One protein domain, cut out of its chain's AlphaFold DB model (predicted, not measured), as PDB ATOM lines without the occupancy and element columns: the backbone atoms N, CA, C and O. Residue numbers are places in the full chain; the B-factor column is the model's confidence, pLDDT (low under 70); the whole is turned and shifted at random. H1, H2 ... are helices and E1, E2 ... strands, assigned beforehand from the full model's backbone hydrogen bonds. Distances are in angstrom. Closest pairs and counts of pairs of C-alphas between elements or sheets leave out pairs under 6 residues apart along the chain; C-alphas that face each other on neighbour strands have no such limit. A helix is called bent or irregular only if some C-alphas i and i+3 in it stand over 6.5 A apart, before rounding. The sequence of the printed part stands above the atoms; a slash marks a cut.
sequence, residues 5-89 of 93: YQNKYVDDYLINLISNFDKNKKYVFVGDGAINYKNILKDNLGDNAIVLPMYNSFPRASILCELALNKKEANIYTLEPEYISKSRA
ATOM      1  N   TYR A   5      18.293  48.199 -12.107       45.47
ATOM      2  CA  TYR A   5      17.870  48.930 -13.300       45.47
ATOM      3  C   TYR A   5      17.693  47.941 -14.451       45.47
ATOM      4  O   TYR A   5      18.626  47.227 -14.811       45.47
ATOM      5  N   GLN A   6      16.477  47.851 -14.998       48.38
ATOM      6  CA  GLN A   6      16.174  47.048 -16.195       48.38
ATOM      7  C   GLN A   6      16.675  45.584 -16.140       48.38
ATOM      8  O   GLN A   6      17.227  45.069 -17.106       48.38
ATOM      9  N   ASN A   7      16.498  44.894 -15.006       52.94
ATOM     10  CA  ASN A   7      16.905  43.489 -14.816       52.94
ATOM     11  C   ASN A   7      18.409  43.172 -14.987       52.94
ATOM     12  O   ASN A   7      18.768  41.996 -14.946       52.94
ATOM     13  N   LYS A   8      19.295  44.170 -15.091       49.84
ATOM     14  CA  LYS A   8      20.750  43.974 -15.018       49.84
ATOM     15  C   LYS A   8      21.276  44.390 -13.647       49.84
ATOM     16  O   LYS A   8      20.922  45.447 -13.124       49.84
ATOM     17  N   TYR A   9      22.115  43.542 -13.061       54.69
ATOM     18  CA  TYR A   9      22.904  43.898 -11.886       54.69
ATOM     19  C   TYR A   9      24.029  44.828 -12.343       54.69
ATOM     20  O   TYR A   9      24.883  44.412 -13.119       54.69
ATOM     21  N   VAL A  10      24.004  46.086 -11.906       55.41
ATOM     22  CA  VAL A  10      25.048  47.076 -12.209       55.41
ATOM     23  C   VAL A  10      25.941  47.206 -10.975       55.41
ATOM     24  O   VAL A  10      25.840  48.163 -10.215       55.41
ATOM     25  N   ASP A  11      26.750  46.180 -10.716       62.28
ATOM     26  CA  ASP A  11      27.833  46.242  -9.726       62.28
ATOM     27  C   ASP A  11      29.057  45.500 -10.270       62.28
ATOM     28  O   ASP A  11      29.478  44.451  -9.772       62.28
ATOM     29  N   ASP A  12      29.597  46.048 -11.361       77.31
ATOM     30  CA  ASP A  12      30.802  45.532 -12.012       77.31
ATOM     31  C   ASP A  12      31.976  45.485 -11.030       77.31
ATOM     32  O   ASP A  12      32.839  44.621 -11.142       77.31
ATOM     33  N   TYR A  13      31.998  46.373 -10.031       83.06
ATOM     34  CA  TYR A  13      33.046  46.386  -9.020       83.06
ATOM     35  C   TYR A  13      33.053  45.100  -8.191       83.06
ATOM     36  O   TYR A  13      34.093  44.447  -8.101       83.06
ATOM     37  N   LEU A  14      31.912  44.704  -7.616       87.50
ATOM     38  CA  LEU A  14      31.837  43.490  -6.802       87.50
ATOM     39  C   LEU A  14      32.159  42.235  -7.625       87.50
ATOM     40  O   LEU A  14      32.909  41.373  -7.167       87.50
ATOM     41  N   ILE A  15      31.625  42.140  -8.845       90.06
ATOM     42  CA  ILE A  15      31.883  41.000  -9.736       90.06
ATOM     43  C   ILE A  15      33.372  40.928 -10.095       90.06
ATOM     44  O   ILE A  15      33.977  39.865  -9.955       90.06
ATOM     45  N   ASN A  16      33.984  42.054 -10.476       89.38
ATOM     46  CA  ASN A  16      35.412  42.124 -10.796       89.38
ATOM     47  C   ASN A  16      36.299  41.846  -9.577       89.38
ATOM     48  O   ASN A  16      37.382  41.283  -9.708       89.38
ATOM     49  N   LEU A  17      35.865  42.220  -8.375       90.94
ATOM     50  CA  LEU A  17      36.588  41.886  -7.153       90.94
ATOM     51  C   LEU A  17      36.585  40.368  -6.917       90.94
ATOM     52  O   LEU A  17      37.637  39.780  -6.674       90.94
ATOM     53  N   ILE A  18      35.419  39.729  -7.024       92.50
ATOM     54  CA  ILE A  18      35.242  38.293  -6.757       92.50
ATOM     55  C   ILE A  18      35.839  37.415  -7.866       92.50
ATOM     56  O   ILE A  18      36.236  36.275  -7.609       92.50
ATOM     57  N   SER A  19      35.912  37.901  -9.105       90.12
ATOM     58  CA  SER A  19      36.538  37.154 -10.202       90.12
ATOM     59  C   SER A  19      38.028  36.900  -9.951       90.12
ATOM     60  O   SER A  19      38.534  35.858 -10.361       90.12
ATOM     61  N   ASN A  20      38.691  37.778  -9.193       92.44
ATOM     62  CA  ASN A  20      40.093  37.643  -8.791       92.44
ATOM     63  C   ASN A  20      40.319  36.685  -7.606       92.44
ATOM     64  O   ASN A  20      41.459  36.475  -7.191       92.44
ATOM     65  N   PHE A  21      39.259  36.123  -7.016       94.81
ATOM     66  CA  PHE A  21      39.388  35.213  -5.879       94.81
ATOM     67  C   PHE A  21      39.804  33.811  -6.344       94.81
ATOM     68  O   PHE A  21      39.379  33.323  -7.391       94.81
ATOM     69  N   ASP A  22      40.597  33.134  -5.515       94.00
ATOM     70  CA  ASP A  22      41.018  31.751  -5.732       94.00
ATOM     71  C   ASP A  22      39.816  30.806  -5.614       94.00
ATOM     72  O   ASP A  22      39.279  30.576  -4.529       94.00
ATOM     73  N   LYS A  23      39.406  30.225  -6.744       88.38
ATOM     74  CA  LYS A  23      38.227  29.357  -6.827       88.38
ATOM     75  C   LYS A  23      38.369  28.046  -6.052       88.38
ATOM     76  O   LYS A  23      37.358  27.379  -5.868       88.38
ATOM     77  N   ASN A  24      39.560  27.688  -5.570       92.38
ATOM     78  CA  ASN A  24      39.767  26.491  -4.750       92.38
ATOM     79  C   ASN A  24      39.611  26.755  -3.244       92.38
ATOM     80  O   ASN A  24      39.681  25.822  -2.442       92.38
ATOM     81  N   LYS A  25      39.404  28.013  -2.836       96.12
ATOM     82  CA  LYS A  25      39.222  28.395  -1.432       96.12
ATOM     83  C   LYS A  25      37.766  28.678  -1.115       96.12
ATOM     84  O   LYS A  25      37.020  29.202  -1.934       96.12
ATOM     85  N   LYS A  26      37.387  28.376   0.127       96.75
ATOM     86  CA  LYS A  26      36.101  28.777   0.698       96.75
ATOM     87  C   LYS A  26      36.218  30.167   1.309       96.75
ATOM     88  O   LYS A  26      37.187  30.462   2.007       96.75
ATOM     89  N   TYR A  27      35.203  30.987   1.084       97.00
ATOM     90  CA  TYR A  27      35.110  32.360   1.556       97.00
ATOM     91  C   TYR A  27      33.877  32.514   2.432       97.00
ATOM     92  O   TYR A  27      32.773  32.142   2.033       97.00
ATOM     93  N   VAL A  28      34.065  33.077   3.624       95.88
ATOM     94  CA  VAL A  28      32.971  33.401   4.540       95.88
ATOM     95  C   VAL A  28      32.620  34.873   4.373       95.88
ATOM     96  O   VAL A  28      33.464  35.742   4.576       95.88
ATOM     97  N   PHE A  29      31.371  35.146   4.014       94.81
ATOM     98  CA  PHE A  29      30.832  36.490   3.858       94.81
ATOM     99  C   PHE A  29      29.876  36.802   5.010       94.81
ATOM    100  O   PHE A  29      29.006  35.997   5.353       94.81
ATOM    101  N   VAL A  30      30.045  37.983   5.598       94.25
ATOM    102  CA  VAL A  30      29.339  38.443   6.801       94.25
ATOM    103  C   VAL A  30      28.805  39.850   6.545       94.25
ATOM    104  O   VAL A  30      29.424  40.614   5.807       94.25
ATOM    105  N   GLY A  31      27.659  40.194   7.133       91.94
ATOM    106  CA  GLY A  31      27.018  41.497   6.944       91.94
ATOM    107  C   GLY A  31      25.709  41.410   6.161       91.94
ATOM    108  O   GLY A  31      25.403  40.411   5.509       91.94
ATOM    109  N   ASP A  32      24.923  42.477   6.221       90.06
ATOM    110  CA  ASP A  32      23.703  42.649   5.428       90.06
ATOM    111  C   ASP A  32      24.004  42.726   3.922       90.06
ATOM    112  O   ASP A  32      23.270  42.159   3.113       90.06
ATOM    113  N   GLY A  33      25.136  43.323   3.543       89.94
ATOM    114  CA  GLY A  33      25.654  43.301   2.176       89.94
ATOM    115  C   GLY A  33      25.827  41.877   1.641       89.94
ATOM    116  O   GLY A  33      25.368  41.571   0.545       89.94
ATOM    117  N   ALA A  34      26.386  40.957   2.430       92.75
ATOM    118  CA  ALA A  34      26.542  39.564   2.005       92.75
ATOM    119  C   ALA A  34      25.194  38.869   1.734       92.75
ATOM    120  O   ALA A  34      25.080  38.064   0.810       92.75
ATOM    121  N   ILE A  35      24.164  39.200   2.516       92.31
ATOM    122  CA  ILE A  35      22.809  38.660   2.346       92.31
ATOM    123  C   ILE A  35      22.148  39.261   1.104       92.31
ATOM    124  O   ILE A  35      21.620  38.523   0.273       92.31
ATOM    125  N   ASN A  36      22.226  40.582   0.947       91.06
ATOM    126  CA  ASN A  36      21.616  41.307  -0.169       91.06
ATOM    127  C   ASN A  36      22.220  40.906  -1.522       91.06
ATOM    128  O   ASN A  36      21.503  40.806  -2.515       91.06
ATOM    129  N   TYR A  37      23.526  40.628  -1.551       91.81
ATOM    130  CA  TYR A  37      24.264  40.246  -2.755       91.81
ATOM    131  C   TYR A  37      24.492  38.729  -2.873       91.81
ATOM    132  O   TYR A  37      25.268  38.287  -3.721       91.81
ATOM    133  N   LYS A  38      23.801  37.913  -2.065       92.50
ATOM    134  CA  LYS A  38      23.990  36.453  -1.998       92.50
ATOM    135  C   LYS A  38      23.973  35.774  -3.367       92.50
ATOM    136  O   LYS A  38      24.795  34.894  -3.598       92.50
ATOM    137  N   ASN A  39      23.066  36.173  -4.258       93.00
ATOM    138  CA  ASN A  39      22.961  35.578  -5.592       93.00
ATOM    139  C   ASN A  39      24.231  35.835  -6.407       93.00
ATOM    140  O   ASN A  39      24.846  34.886  -6.859       93.00
ATOM    141  N   ILE A  40      24.718  37.081  -6.463       91.94
ATOM    142  CA  ILE A  40      25.974  37.417  -7.154       91.94
ATOM    143  C   ILE A  40      27.150  36.619  -6.571       91.94
ATOM    144  O   ILE A  40      27.956  36.074  -7.326       91.94
ATOM    145  N   LEU A  41      27.234  36.503  -5.240       93.50
ATOM    146  CA  LEU A  41      28.278  35.710  -4.577       93.50
ATOM    147  C   LEU A  41      28.204  34.227  -4.979       93.50
ATOM    148  O   LEU A  41      29.223  33.626  -5.321       93.50
ATOM    149  N   LYS A  42      27.003  33.637  -4.946       93.50
ATOM    150  CA  LYS A  42      26.762  32.224  -5.264       93.50
ATOM    151  C   LYS A  42      26.926  31.913  -6.748       93.50
ATOM    152  O   LYS A  42      27.531  30.897  -7.066       93.50
ATOM    153  N   ASP A  43      26.493  32.792  -7.636       92.56
ATOM    154  CA  ASP A  43      26.637  32.616  -9.082       92.56
ATOM    155  C   ASP A  43      28.121  32.627  -9.500       92.56
ATOM    156  O   ASP A  43      28.509  31.935 -10.436       92.56
ATOM    157  N   ASN A  44      28.978  33.365  -8.778       91.50
ATOM    158  CA  ASN A  44      30.404  33.496  -9.101       91.50
ATOM    159  C   ASN A  44      31.330  32.511  -8.367       91.50
ATOM    160  O   ASN A  44      32.423  32.214  -8.862       91.50
ATOM    161  N   LEU A  45      30.968  32.066  -7.162       94.00
ATOM    162  CA  LEU A  45      31.810  31.204  -6.315       94.00
ATOM    163  C   LEU A  45      31.160  29.854  -5.984       94.00
ATOM    164  O   LEU A  45      31.807  29.006  -5.374       94.00
ATOM    165  N   GLY A  46      29.896  29.637  -6.349       93.25
ATOM    166  CA  GLY A  46      29.160  28.412  -6.052       93.25
ATOM    167  C   GLY A  46      29.128  28.093  -4.557       93.25
ATOM    168  O   GLY A  46      28.845  28.942  -3.702       93.25
ATOM    169  N   ASP A  47      29.460  26.849  -4.226       94.31
ATOM    170  CA  ASP A  47      29.504  26.362  -2.845       94.31
ATOM    171  C   ASP A  47      30.663  26.933  -2.027       94.31
ATOM    172  O   ASP A  47      30.628  26.891  -0.794       94.31
ATOM    173  N   ASN A  48      31.647  27.553  -2.682       95.94
ATOM    174  CA  ASN A  48      32.762  28.191  -1.996       95.94
ATOM    175  C   ASN A  48      32.385  29.530  -1.354       95.94
ATOM    176  O   ASN A  48      33.092  29.977  -0.455       95.94
ATOM    177  N   ALA A  49      31.264  30.149  -1.737       96.69
ATOM    178  CA  ALA A  49      30.714  31.291  -1.009       96.69
ATOM    179  C   ALA A  49      29.820  30.829   0.150       96.69
ATOM    180  O   ALA A  49      28.686  30.388  -0.055       96.69
ATOM    181  N   ILE A  50      30.299  30.978   1.381       96.31
ATOM    182  CA  ILE A  50      29.542  30.714   2.607       96.31
ATOM    183  C   ILE A  50      29.006  32.048   3.125       96.31
ATOM    184  O   ILE A  50      29.756  32.863   3.651       96.31
ATOM    185  N   VAL A  51      27.703  32.283   2.977       95.31
ATOM    186  CA  VAL A  51      27.050  33.501   3.478       95.31
ATOM    187  C   VAL A  51      26.466  33.220   4.855       95.31
ATOM    188  O   VAL A  51      25.605  32.346   4.989       95.31
ATOM    189  N   LEU A  52      26.933  33.948   5.871       94.19
ATOM    190  CA  LEU A  52      26.415  33.806   7.227       94.19
ATOM    191  C   LEU A  52      25.009  34.414   7.370       94.19
ATOM    192  O   LEU A  52      24.665  35.379   6.685       94.19
ATOM    193  N   PRO A  53      24.181  33.857   8.268       91.12
ATOM    194  CA  PRO A  53      22.855  34.386   8.550       91.12
ATOM    195  C   PRO A  53      22.922  35.715   9.312       91.12
ATOM    196  O   PRO A  53      23.880  36.001  10.026       91.12
ATOM    197  N   MET A  54      21.840  36.491   9.221       88.25
ATOM    198  CA  MET A  54      21.767  37.876   9.709       88.25
ATOM    199  C   MET A  54      22.111  38.049  11.194       88.25
ATOM    200  O   MET A  54      22.709  39.046  11.585       88.25
ATOM    201  N   TYR A  55      21.798  37.067  12.039       88.19
ATOM    202  CA  TYR A  55      22.125  37.128  13.467       88.19
ATOM    203  C   TYR A  55      23.643  37.077  13.750       88.19
ATOM    204  O   TYR A  55      24.078  37.471  14.833       88.19
ATOM    205  N   ASN A  56      24.456  36.640  12.780       86.56
ATOM    206  CA  ASN A  56      25.920  36.682  12.826       86.56
ATOM    207  C   ASN A  56      26.509  37.871  12.050       86.56
ATOM    208  O   ASN A  56      27.724  38.039  12.039       86.56
ATOM    209  N   SER A  57      25.671  38.695  11.418       84.19
ATOM    210  CA  SER A  57      26.107  39.779  10.532       84.19
ATOM    211  C   SER A  57      26.432  41.090  11.245       84.19
ATOM    212  O   SER A  57      27.033  41.972  10.638       84.19
ATOM    213  N   PHE A  58      26.052  41.234  12.515       86.00
ATOM    214  CA  PHE A  58      26.265  42.467  13.271       86.00
ATOM    215  C   PHE A  58      27.564  42.428  14.087       86.00
ATOM    216  O   PHE A  58      27.819  41.431  14.772       86.00
ATOM    217  N   PRO A  59      28.353  43.519  14.086       89.81
ATOM    218  CA  PRO A  59      29.478  43.673  14.999       89.81
ATOM    219  C   PRO A  59      29.028  43.543  16.458       89.81
ATOM    220  O   PRO A  59      28.013  44.110  16.863       89.81
ATOM    221  N   ARG A  60      29.793  42.801  17.263       91.31
ATOM    222  CA  ARG A  60      29.511  42.588  18.688       91.31
ATOM    223  C   ARG A  60      30.567  43.284  19.534       91.31
ATOM    224  O   ARG A  60      31.757  43.119  19.282       91.31
ATOM    225  N   ALA A  61      30.128  43.995  20.571       94.38
ATOM    226  CA  ALA A  61      31.021  44.726  21.471       94.38
ATOM    227  C   ALA A  61      32.066  43.817  22.140       94.38
ATOM    228  O   ALA A  61      33.219  44.209  22.268       94.38
ATOM    229  N   SER A  62      31.697  42.583  22.497       95.25
ATOM    230  CA  SER A  62      32.631  41.602  23.063       95.25
ATOM    231  C   SER A  62      33.765  41.241  22.101       95.25
ATOM    232  O   SER A  62      34.920  41.204  22.507       95.25
ATOM    233  N   ILE A  63      33.454  41.040  20.818       92.69
ATOM    234  CA  ILE A  63      34.459  40.753  19.784       92.69
ATOM    235  C   ILE A  63      35.337  41.981  19.538       92.69
ATOM    236  O   ILE A  63      36.546  41.855  19.385       92.69
ATOM    237  N   LEU A  64      34.744  43.180  19.542       92.56
ATOM    238  CA  LEU A  64      35.506  44.421  19.424       92.56
ATOM    239  C   LEU A  64      36.486  44.600  20.595       92.56
ATOM    240  O   LEU A  64      37.627  44.987  20.365       92.56
ATOM    241  N   CYS A  65      36.058  44.286  21.822       94.69
ATOM    242  CA  CYS A  65      36.906  44.312  23.014       94.69
ATOM    243  C   CYS A  65      38.100  43.359  22.868       94.69
ATOM    244  O   CYS A  65      39.240  43.780  23.041       94.69
ATOM    245  N   GLU A  66      37.851  42.114  22.449       95.44
ATOM    246  CA  GLU A  66      38.898  41.110  22.212       95.44
ATOM    247  C   GLU A  66      39.938  41.596  21.190       95.44
ATOM    248  O   GLU A  66      41.145  41.514  21.413       95.44
ATOM    249  N   LEU A  67      39.477  42.185  20.080       93.25
ATOM    250  CA  LEU A  67      40.356  42.754  19.052       93.25
ATOM    251  C   LEU A  67      41.168  43.958  19.557       93.25
ATOM    252  O   LEU A  67      42.238  44.240  19.010       93.25
ATOM    253  N   ALA A  68      40.669  44.679  20.563       94.31
ATOM    254  CA  ALA A  68      41.322  45.851  21.133       94.31
ATOM    255  C   ALA A  68      42.458  45.501  22.106       94.31
ATOM    256  O   ALA A  68      43.359  46.319  22.272       94.31
ATOM    257  N   LEU A  69      42.476  44.294  22.690       94.94
ATOM    258  CA  LEU A  69      43.472  43.892  23.701       94.94
ATOM    259  C   LEU A  69      44.926  44.025  23.223       94.94
ATOM    260  O   LEU A  69      45.812  44.347  24.006       94.94
ATOM    261  N   ASN A  70      45.163  43.805  21.928       93.56
ATOM    262  CA  ASN A  70      46.494  43.868  21.315       93.56
ATOM    263  C   ASN A  70      46.739  45.172  20.532       93.56
ATOM    264  O   ASN A  70      47.708  45.273  19.776       93.56
ATOM    265  N   LYS A  71      45.847  46.163  20.648       91.81
ATOM    266  CA  LYS A  71      45.958  47.453  19.953       91.81
ATOM    267  C   LYS A  71      46.611  48.482  20.873       91.81
ATOM    268  O   LYS A  71      46.381  48.499  22.076       91.81
ATOM    269  N   LYS A  72      47.400  49.388  20.291       92.69
ATOM    270  CA  LYS A  72      47.875  50.578  21.007       92.69
ATOM    271  C   LYS A  72      46.683  51.488  21.317       92.69
ATOM    272  O   LYS A  72      45.812  51.659  20.464       92.69
ATOM    273  N   GLU A  73      46.681  52.084  22.506       90.94
ATOM    274  CA  GLU A  73      45.686  53.078  22.904       90.94
ATOM    275  C   GLU A  73      45.620  54.232  21.891       90.94
ATOM    276  O   GLU A  73      46.646  54.728  21.410       90.94
ATOM    277  N   ALA A  74      44.396  54.633  21.547       88.88
ATOM    278  CA  ALA A  74      44.140  55.729  20.628       88.88
ATOM    279  C   ALA A  74      43.983  57.048  21.395       88.88
ATOM    280  O   ALA A  74      43.332  57.101  22.435       88.88
ATOM    281  N   ASN A  75      44.531  58.135  20.850       93.12
ATOM    282  CA  ASN A  75      44.279  59.472  21.371       93.12
ATOM    283  C   ASN A  75      42.882  59.938  20.929       93.12
ATOM    284  O   ASN A  75      42.618  60.086  19.736       93.12
ATOM    285  N   ILE A  76      42.004  60.202  21.899       91.31
ATOM    286  CA  ILE A  76      40.614  60.619  21.665       91.31
ATOM    287  C   ILE A  76      40.489  61.934  20.882       91.31
ATOM    288  O   ILE A  76      39.484  62.142  20.214       91.31
ATOM    289  N   TYR A  77      41.504  62.802  20.926       93.06
ATOM    290  CA  TYR A  77      41.507  64.079  20.204       93.06
ATOM    291  C   TYR A  77      41.892  63.936  18.729       93.06
ATOM    292  O   TYR A  77      41.671  64.861  17.954       93.06
ATOM    293  N   THR A  78      42.477  62.801  18.339       89.81
ATOM    294  CA  THR A  78      42.896  62.520  16.956       89.81
ATOM    295  C   THR A  78      42.131  61.350  16.342       89.81
ATOM    296  O   THR A  78      42.476  60.896  15.256       89.81
ATOM    297  N   LEU A  79      41.156  60.790  17.062       89.56
ATOM    298  CA  LEU A  79      40.365  59.668  16.582       89.56
ATOM    299  C   LEU A  79      39.349  60.169  15.554       89.56
ATOM    300  O   LEU A  79      38.461  60.954  15.879       89.56
ATOM    301  N   GLU A  80      39.454  59.663  14.331       85.12
ATOM    302  CA  GLU A  80      38.556  60.010  13.234       85.12
ATOM    303  C   GLU A  80      37.840  58.764  12.696       85.12
ATOM    304  O   GLU A  80      38.417  57.670  12.691       85.12
ATOM    305  N   PRO A  81      36.584  58.893  12.230       85.12
ATOM    306  CA  PRO A  81      35.903  57.815  11.525       85.12
ATOM    307  C   PRO A  81      36.631  57.423  10.235       85.12
ATOM    308  O   PRO A  81      37.182  58.265   9.528       85.12
ATOM    309  N   GLU A  82      36.545  56.148   9.864       81.88
ATOM    310  CA  GLU A  82      36.966  55.704   8.539       81.88
ATOM    311  C   GLU A  82      35.905  56.096   7.497       81.88
ATOM    312  O   GLU A  82      34.790  55.569   7.472       81.88
ATOM    313  N   TYR A  83      36.243  57.044   6.623       79.81
ATOM    314  CA  TYR A  83      35.351  57.499   5.560       79.81
ATOM    315  C   TYR A  83      35.582  56.710   4.268       79.81
ATOM    316  O   TYR A  83      36.562  56.924   3.561       79.81
ATOM    317  N   ILE A  84      34.620  55.858   3.903       71.00
ATOM    318  CA  ILE A  84      34.673  55.043   2.673       71.00
ATOM    319  C   ILE A  84      34.551  55.907   1.398       71.00
ATOM    320  O   ILE A  84      35.090  55.564   0.349       71.00
ATOM    321  N   SER A  85      33.883  57.063   1.467       67.00
ATOM    322  CA  SER A  85      33.842  58.039   0.370       67.00
ATOM    323  C   SER A  85      33.961  59.463   0.916       67.00
ATOM    324  O   SER A  85      33.064  59.918   1.634       67.00
ATOM    325  N   LYS A  86      35.021  60.185   0.528       54.88
ATOM    326  CA  LYS A  86      35.283  61.579   0.949       54.88
ATOM    327  C   LYS A  86      34.111  62.534   0.670       54.88
ATOM    328  O   LYS A  86      33.811  63.404   1.478       54.88
ATOM    329  N   SER A  87      33.352  62.283  -0.402       59.00
ATOM    330  CA  SER A  87      32.210  63.113  -0.819       59.00
ATOM    331  C   SER A  87      31.036  63.173   0.170       59.00
ATOM    332  O   SER A  87      30.146  64.002  -0.010       59.00
ATOM    333  N   ARG A  88      30.990  62.318   1.204       51.91
ATOM    334  CA  ARG A  88      29.960  62.402   2.257       51.91
ATOM    335  C   ARG A  88      30.342  63.326   3.415       51.91
ATOM    336  O   ARG A  88      29.436  63.885   4.017       51.91
ATOM    337  N   ALA A  89      31.634  63.502   3.695       56.62
ATOM    338  CA  ALA A  89      32.119  64.397   4.751       56.62
ATOM    339  C   ALA A  89      32.224  65.860   4.276       56.62
ATOM    340  O   ALA A  89      32.080  66.781   5.070       56.62
TER     341      ALA A  89
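What this domain is: This is residues 5 to 89 of the 93 residues of the protein "Glycoprotease family" of Fusobacterium sp. CAG:649 (UniProt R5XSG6). A small head, where H3 packs on H1 and on the two parallel strands E1 and E2, with short H2 nearby; from it residues 60 to 89, including H4, stick out as a long arm. The 85 printed residues run H1 E1 H2 H3 E2 H4, mostly helix, with under half in named elements. The whole is loose, radius of gyration of the C-alphas 17.0 A, spanning 47 by 31 by 25 A.

How they stand to each other: H1, residues 12 to 19, touches H3, residues 38 to 48, the same way at a shallow tilt of 6 degrees; their closest C-alphas, of Ile 18 and Asn 44, are 7.2 A apart. E1, residues 27 to 29, and E2, residues 49 to 51, are parallel; N 29 and O 50, 2.8 A apart, are within hydrogen-bond range. With H2, residues 32 to 36, and H3 between them, they form a strand-helix-strand unit, its crossover right-handed. H4, residues 61 to 68, is apart from H1, H2, H3 and E1. Each O i to N i+4 pair is within range in H1, H2 and H4; 5 of 7 in H3.

Where its parts are: H1 begins at C-alpha 12 (30.802, 45.532, -12.012). H3, 12.1 A long, is irregular: C-alphas 44 and 47 are 9.5 A apart. H4, 10.4 A, ends at C-alpha 68 (41.322, 45.851, 21.133).

The domain as a whole: The printed part has no cut. Residues 5 to 11 and 85 to 89 have pLDDT under 70.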